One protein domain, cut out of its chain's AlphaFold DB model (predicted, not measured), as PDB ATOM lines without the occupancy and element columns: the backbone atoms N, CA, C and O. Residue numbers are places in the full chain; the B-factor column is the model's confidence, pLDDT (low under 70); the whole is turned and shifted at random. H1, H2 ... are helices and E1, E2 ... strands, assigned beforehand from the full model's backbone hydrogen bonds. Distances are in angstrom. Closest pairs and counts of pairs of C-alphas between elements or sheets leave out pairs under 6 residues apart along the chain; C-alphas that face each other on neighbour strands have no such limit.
ATOM      1  N   GLU A  64      31.962 -11.520  48.052       71.06
ATOM      2  CA  GLU A  64      31.813 -10.389  47.144       71.06
ATOM      3  C   GLU A  64      32.788  -9.269  47.529       71.06
ATOM      4  O   GLU A  64      33.583  -8.854  46.686       71.06
ATOM      5  N   GLU A  65      32.858  -8.907  48.813       73.12
ATOM      6  CA  GLU A  65      33.814  -7.917  49.343       73.12
ATOM      7  C   GLU A  65      35.277  -8.322  49.081       73.12
ATOM      8  O   GLU A  65      36.097  -7.513  48.630       73.12
ATOM      9  N   ILE A  66      35.619  -9.598  49.301       74.38
ATOM     10  CA  ILE A  66      36.971 -10.122  49.038       74.38
ATOM     11  C   ILE A  66      37.310 -10.025  47.552       74.38
ATOM     12  O   ILE A  66      38.424  -9.639  47.186       74.38
ATOM     13  N   LYS A  67      36.361 -10.385  46.685       75.31
ATOM     14  CA  LYS A  67      36.554 -10.356  45.237       75.31
ATOM     15  C   LYS A  67      36.712  -8.928  44.723       75.31
ATOM     16  O   LYS A  67      37.589  -8.693  43.894       75.31
ATOM     17  N   GLU A  68      35.892  -7.997  45.200       80.31
ATOM     18  CA  GLU A  68      35.986  -6.582  44.837       80.31
ATOM     19  C   GLU A  68      37.324  -5.984  45.271       80.31
ATOM     20  O   GLU A  68      38.001  -5.353  44.459       80.31
ATOM     21  N   THR A  69      37.751  -6.261  46.506       80.38
ATOM     22  CA  THR A  69      39.035  -5.783  47.039       80.38
ATOM     23  C   THR A  69      40.206  -6.312  46.212       80.38
ATOM     24  O   THR A  69      41.023  -5.534  45.721       80.38
ATOM     25  N   ALA A  70      40.260  -7.626  45.979       84.06
ATOM     26  CA  ALA A  70      41.334  -8.246  45.204       84.06
ATOM     27  C   ALA A  70      41.364  -7.760  43.744       84.06
ATOM     28  O   ALA A  70      42.437  -7.594  43.158       84.06
ATOM     29  N   TRP A  71      40.193  -7.527  43.143       85.81
ATOM     30  CA  TRP A  71      40.098  -6.974  41.794       85.81
ATOM     31  C   TRP A  71      40.599  -5.528  41.735       85.81
ATOM     32  O   TRP A  71      41.386  -5.207  40.845       85.81
ATOM     33  N   GLY A  72      40.205  -4.686  42.696       88.69
ATOM     34  CA  GLY A  72      40.661  -3.300  42.805       88.69
ATOM     35  C   GLY A  72      42.176  -3.199  42.980       88.69
ATOM     36  O   GLY A  72      42.839  -2.511  42.211       88.69
ATOM     37  N   GLU A  73      42.754  -3.968  43.907       89.06
ATOM     38  CA  GLU A  73      44.209  -4.002  44.116       89.06
ATOM     39  C   GLU A  73      44.972  -4.453  42.862       89.06
ATOM     40  O   GLU A  73      46.019  -3.896  42.516       89.06
ATOM     41  N   GLY A  74      44.444  -5.460  42.160       88.62
ATOM     42  CA  GLY A  74      45.009  -5.933  40.900       88.62
ATOM     43  C   GLY A  74      44.949  -4.873  39.800       88.62
ATOM     44  O   GLY A  74      45.924  -4.692  39.067       88.62
ATOM     45  N   TYR A  75      43.830  -4.153  39.707       87.94
ATOM     46  CA  TYR A  75      43.639  -3.073  38.746       87.94
ATOM     47  C   TYR A  75      44.580  -1.894  39.018       87.94
ATOM     48  O   TYR A  75      45.312  -1.484  38.119       87.94
ATOM     49  N   ASP A  76      44.651  -1.422  40.265       88.94
ATOM     50  CA  ASP A  76      45.518  -0.311  40.677       88.94
ATOM     51  C   ASP A  76      46.998  -0.615  40.431       88.94
ATOM     52  O   ASP A  76      47.782   0.253  40.036       88.94
ATOM     53  N   ARG A  77      47.407  -1.867  40.669       90.62
ATOM     54  CA  ARG A  77      48.768  -2.314  40.376       90.62
ATOM     55  C   ARG A  77      49.042  -2.308  38.876       90.62
ATOM     56  O   ARG A  77      50.089  -1.822  38.457       90.62
ATOM     57  N   ALA A  78      48.108  -2.812  38.072       89.38
ATOM     58  CA  ALA A  78      48.245  -2.804  36.621       89.38
ATOM     59  C   ALA A  78      48.304  -1.374  36.061       89.38
ATOM     60  O   ALA A  78      49.077  -1.106  35.143       89.38
ATOM     61  N   GLU A  79      47.534  -0.448  36.633       88.94
ATOM     62  CA  GLU A  79      47.582   0.963  36.271       88.94
ATOM     63  C   GLU A  79      48.966   1.556  36.576       88.94
ATOM     64  O   GLU A  79      49.602   2.116  35.691       88.94
ATOM     65  N   LYS A  80      49.518   1.338  37.773       87.31
ATOM     66  CA  LYS A  80      50.861   1.842  38.125       87.31
ATOM     67  C   LYS A  80      51.981   1.286  37.243       87.31
ATOM     68  O   LYS A  80      52.885   2.036  36.880       87.31
ATOM     69  N   ASP A  81      51.934  -0.005  36.921       91.31
ATOM     70  CA  ASP A  81      53.032  -0.690  36.230       91.31
ATOM     71  C   ASP A  81      52.983  -0.508  34.700       91.31
ATOM     72  O   ASP A  81      54.026  -0.530  34.043       91.31
ATOM     73  N   TYR A  82      51.788  -0.331  34.117       91.31
ATOM     74  CA  TYR A  82      51.592  -0.401  32.662       91.31
ATOM     75  C   TYR A  82      50.876   0.803  32.037       91.31
ATOM     76  O   TYR A  82      50.749   0.859  30.810       91.31
ATOM     77  N   GLN A  83      50.390   1.769  32.821       90.94
ATOM     78  CA  GLN A  83      49.681   2.922  32.270       90.94
ATOM     79  C   GLN A  83      50.611   3.829  31.460       90.94
ATOM     80  O   GLN A  83      51.633   4.323  31.934       90.94
ATOM     81  N   ILE A  84      50.197   4.121  30.227       92.88
ATOM     82  CA  ILE A  84      50.881   5.084  29.367       92.88
ATOM     83  C   ILE A  84      50.394   6.488  29.726       92.88
ATOM     84  O   ILE A  84      49.200   6.791  29.637       92.88
ATOM     85  N   CYS A  85      51.333   7.357  30.094       92.19
ATOM     86  CA  CYS A  85      51.073   8.760  30.393       92.19
ATOM     87  C   CYS A  85      51.965   9.674  29.555       92.19
ATOM     88  O   CYS A  85      53.096   9.325  29.220       92.19
ATOM     89  N   TYR A  86      51.464  10.867  29.257       92.06
ATOM     90  CA  TYR A  86      52.232  11.950  28.644       92.06
ATOM     91  C   TYR A  86      51.857  13.280  29.302       92.06
ATOM     92  O   TYR A  86      50.842  13.360  29.986       92.06
ATOM     93  N   PHE A  87      52.667  14.322  29.130       94.12
ATOM     94  CA  PHE A  87      52.390  15.635  29.717       94.12
ATOM     95  C   PHE A  87      51.718  16.561  28.707       94.12
ATOM     96  O   PHE A  87      52.062  16.562  27.523       94.12
ATOM     97  N   CYS A  88      50.767  17.363  29.181       93.56
ATOM     98  CA  CYS A  88      50.150  18.414  28.389       93.56
ATOM     99  C   CYS A  88      51.202  19.459  27.997       93.56
ATOM    100  O   CYS A  88      51.894  19.998  28.859       93.56
ATOM    101  N   ALA A  89      51.302  19.782  26.708       92.19
ATOM    102  CA  ALA A  89      52.265  20.767  26.218       92.19
ATOM    103  C   ALA A  89      51.942  22.208  26.658       92.19
ATOM    104  O   ALA A  89      52.828  23.058  26.643       92.19
ATOM    105  N   GLU A  90      50.691  22.487  27.041       95.25
ATOM    106  CA  GLU A  90      50.255  23.827  27.451       95.25
ATOM    107  C   GLU A  90      50.374  24.041  28.963       95.25
ATOM    108  O   GLU A  90      50.996  25.006  29.401       95.25
ATOM    109  N   CYS A  91      49.793  23.146  29.770       95.75
ATOM    110  CA  CYS A  91      49.762  23.295  31.230       95.75
ATOM    111  C   CYS A  91      50.790  22.436  31.979       95.75
ATOM    112  O   CYS A  91      51.018  22.667  33.161       95.75
ATOM    113  N   GLY A  92      51.413  21.449  31.327       92.25
ATOM    114  CA  GLY A  92      52.380  20.548  31.960       92.25
ATOM    115  C   GLY A  92      51.771  19.463  32.857       92.25
ATOM    116  O   GLY A  92      52.518  18.691  33.451       92.25
ATOM    117  N   GLU A  93      50.444  19.371  32.967       93.94
ATOM    118  CA  GLU A  93      49.780  18.324  33.751       93.94
ATOM    119  C   GLU A  93      49.852  16.955  33.060       93.94
ATOM    120  O   GLU A  93      49.919  16.854  31.832       93.94
ATOM    121  N   GLN A  94      49.843  15.885  33.858       92.44
ATOM    122  CA  GLN A  94      49.899  14.515  33.358       92.44
ATOM    123  C   GLN A  94      48.552  14.098  32.761       92.44
ATOM    124  O   GLN A  94      47.508  14.188  33.403       92.44
ATOM    125  N   ILE A  95      48.592  13.579  31.539       91.88
ATOM    126  CA  ILE A  95      47.450  13.017  30.831       91.88
ATOM    127  C   ILE A  95      47.612  11.501  30.771       91.88
ATOM    128  O   ILE A  95      48.568  10.967  30.203       91.88
ATOM    129  N   VAL A  96      46.624  10.810  31.332       92.56
ATOM    130  CA  VAL A  96      46.477   9.359  31.234       92.56
ATOM    131  C   VAL A  96      45.914   8.994  29.866       92.56
ATOM    132  O   VAL A  96      44.808   9.406  29.501       92.56
ATOM    133  N   MET A  97      46.633   8.158  29.119       93.50
ATOM    134  CA  MET A  97      46.141   7.644  27.849       93.50
ATOM    135  C   MET A  97      45.246   6.423  28.076       93.50
ATOM    136  O   MET A  97      45.715   5.308  28.286       93.50
ATOM    137  N   LYS A  98      43.928   6.625  27.998       90.62
ATOM    138  CA  LYS A  98      42.960   5.525  28.109       90.62
ATOM    139  C   LYS A  98      42.879   4.722  26.803       90.62
ATOM    140  O   LYS A  98      42.889   5.335  25.728       90.62
ATOM    141  N   PRO A  99      42.708   3.390  26.855       89.25
ATOM    142  CA  PRO A  99      42.415   2.592  25.670       89.25
ATOM    143  C   PRO A  99      41.223   3.160  24.894       89.25
ATOM    144  O   PRO A  99      40.226   3.582  25.475       89.25
ATOM    145  N   ASN A 100      41.336   3.185  23.569       90.81
ATOM    146  CA  ASN A 100      40.337   3.714  22.625       90.81
ATOM    147  C   ASN A 100      39.948   5.196  22.790       90.81
ATOM    148  O   ASN A 100      39.049   5.664  22.088       90.81
ATOM    149  N   SER A 101      40.636   5.953  23.650       93.06
ATOM    150  CA  SER A 101      40.533   7.417  23.673       93.06
ATOM    151  C   SER A 101      41.088   8.040  22.391       93.06
ATOM    152  O   SER A 101      41.811   7.392  21.628       93.06
ATOM    153  N   ASP A 102      40.788   9.314  22.152       93.81
ATOM    154  CA  ASP A 102      41.288  10.008  20.962       93.81
ATOM    155  C   ASP A 102      42.815  10.149  20.972       93.81
ATOM    156  O   ASP A 102      43.444   9.962  19.934       93.81
ATOM    157  N   SER A 103      43.435  10.327  22.145       91.88
ATOM    158  CA  SER A 103      44.897  10.286  22.289       91.88
ATOM    159  C   SER A 103      45.477   8.917  21.925       91.88
ATOM    160  O   SER A 103      46.497   8.842  21.244       91.88
ATOM    161  N   HIS A 104      44.812   7.826  22.323       93.44
ATOM    162  CA  HIS A 104      45.230   6.471  21.953       93.44
ATOM    163  C   HIS A 104      45.125   6.234  20.442       93.44
ATOM    164  O   HIS A 104      46.054   5.710  19.830       93.44
ATOM    165  N   LYS A 105      44.030   6.678  19.812       94.31
ATOM    166  CA  LYS A 105      43.861   6.596  18.352       94.31
ATOM    167  C   LYS A 105      44.906   7.430  17.612       94.31
ATOM    168  O   LYS A 105      45.464   6.952  16.628       94.31
ATOM    169  N   ALA A 106      45.192   8.639  18.095       93.94
ATOM    170  CA  ALA A 106      46.220   9.506  17.530       93.94
ATOM    171  C   ALA A 106      47.609   8.858  17.619       93.94
ATOM    172  O   ALA A 106      48.339   8.859  16.633       93.94
ATOM    173  N   MET A 107      47.943   8.226  18.750       93.00
ATOM    174  CA  MET A 107      49.200   7.491  18.907       93.00
ATOM    175  C   MET A 107      49.307   6.309  17.931       93.00
ATOM    176  O   MET A 107      50.342   6.145  17.289       93.00
ATOM    177  N   ILE A 108      48.238   5.522  17.765       92.88
ATOM    178  CA  ILE A 108      48.200   4.425  16.781       92.88
ATOM    179  C   ILE A 108      48.398   4.960  15.356       92.88
ATOM    180  O   ILE A 108      49.179   4.393  14.589       92.88
ATOM    181  N   GLY A 109      47.704   6.045  15.000       94.12
ATOM    182  CA  GLY A 109      47.845   6.701  13.698       94.12
ATOM    183  C   GLY A 109      49.280   7.159  13.453       94.12
ATOM    184  O   GLY A 109      49.881   6.786  12.448       94.12
ATOM    185  N   PHE A 110      49.862   7.853  14.429       94.31
ATOM    186  CA  PHE A 110      51.243   8.320  14.384       94.31
ATOM    187  C   PHE A 110      52.239   7.170  14.191       94.31
ATOM    188  O   PHE A 110      53.105   7.245  13.321       94.31
ATOM    189  N   MET A 111      52.112   6.086  14.963       92.56
ATOM    190  CA  MET A 111      52.971   4.906  14.823       92.56
ATOM    191  C   MET A 111      52.891   4.319  13.412       92.56
ATOM    192  O   MET A 111      53.920   4.042  12.798       92.56
ATOM    193  N   LYS A 112      51.678   4.191  12.864       92.50
ATOM    194  CA  LYS A 112      51.458   3.672  11.512       92.50
ATOM    195  C   LYS A 112      52.079   4.566  10.435       92.50
ATOM    196  O   LYS A 112      52.733   4.055   9.531       92.50
ATOM    197  N   GLU A 113      51.881   5.879  10.522       94.31
ATOM    198  CA  GLU A 113      52.398   6.854   9.550       94.31
ATOM    199  C   GLU A 113      53.926   6.946   9.565       94.31
ATOM    200  O   GLU A 113      54.549   7.083   8.516       94.31
ATOM    201  N   ASN A 114      54.538   6.795  10.741       93.19
ATOM    202  CA  ASN A 114      55.992   6.809  10.908       93.19
ATOM    203  C   ASN A 114      56.637   5.436  10.657       93.19
ATOM    204  O   ASN A 114      57.804   5.232  10.983       93.19
ATOM    205  N   GLY A 115      55.884   4.482  10.101       88.88
ATOM    206  CA  GLY A 115      56.404   3.175   9.724       88.88
ATOM    207  C   GLY A 115      56.798   2.292  10.907       88.88
ATOM    208  O   GLY A 115      57.596   1.382  10.725       88.88
ATOM    209  N   TRP A 116      56.264   2.504  12.115       90.25
ATOM    210  CA  TRP A 116      56.469   1.558  13.214       90.25
ATOM    211  C   TRP A 116      55.807   0.223  12.877       90.25
ATOM    212  O   TRP A 116      54.669   0.163  12.412       90.25
ATOM    213  N   GLY A 117      56.523  -0.869  13.118       87.12
ATOM    214  CA  GLY A 117      56.057  -2.206  12.781       87.12
ATOM    215  C   GLY A 117      56.868  -3.272  13.496       87.12
ATOM    216  O   GLY A 117      57.888  -2.985  14.122       87.12
TER     217      GLY A 117
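AT A GLANCE: This is residues 64 to 117 of the 124 residues of an uncharacterized protein of marine sediment metagenome (UniProt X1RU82). A long straight helix, H1, makes an arm at one end of this model; a small two-stranded hairpin, E1 and E2, comes at the end of that arm, and a shorter helix, H2, follows beyond it. The parts are strung out one after another, with H1 and H2 apart; residues 64 to 78 of H1 stick out as the arm, and residues 88 to 93 stick out at the tip of the hairpin. The printed part has 54 residues, with two named helices and two named strands in the order H1, E1, E2, H2; the strands form one antiparallel sheet of order E1 - E2, and the class is mostly helix. The whole is only just extended, close to loose, with a radius of gyration of the C-alphas of 15.4 A and spans of 46 by 31 by 17 A.

HOW THE PARTS SIT: Begin at H1, residues 64 to 82, and look first at residues 64 to 78, which stand free. A tight link of 2 residues then brings you to E1, residues 85 to 87. Its partner is E2, residues 94 to 96, and the two form a hairpin, antiparallel at 147 degrees between their directions. Look at Cys 85 and Val 96, whose C-alphas face each other at 4.7 A, and at Phe 87 and Gln 94, whose C-alphas face each other at 4.6 A. Between the strands, N 86 and O 95 are 3.0 A apart and N 95 and O 86 are 2.7 A apart, both within hydrogen-bond range. Go on from E2 to H2, residues 102 to 113, of which 109 to 113 stand free together with residues 114 and 115. H1 is apart from E2 and from H2, and E1 is apart from H2. In H1 and H2 every O i to N i+4 pair is within hydrogen-bond range.

IN THESE COORDINATES: Find C-alpha 64 at (31.813, -10.389, 47.144); from there H1 runs 26.5 A to C-alpha 82 at (51.592, -0.401, 32.662). E1, 7.0 A from first to last C-alpha, starts at Cys 85, and E2, 6.5 A, starts at Gln 94. H2 runs 16.2 A from Asp 102 to C-alpha 113 at (52.398, 6.854, 9.550).

THE WHOLE: Look for the two C-alphas farthest apart at Glu 65 and Gly 115, 46.9 A from each other. The printed part, residues 64 to 117, has no cut. Its links from H1 to E1 and from E2 to H2 are tight, that from E1 to E2 is short with 6 residues, and no link is long. In the B-factor column you will find a mean pLDDT of the printed part of 89.7; no printed residue is under 70, and H1 has a mean of 85.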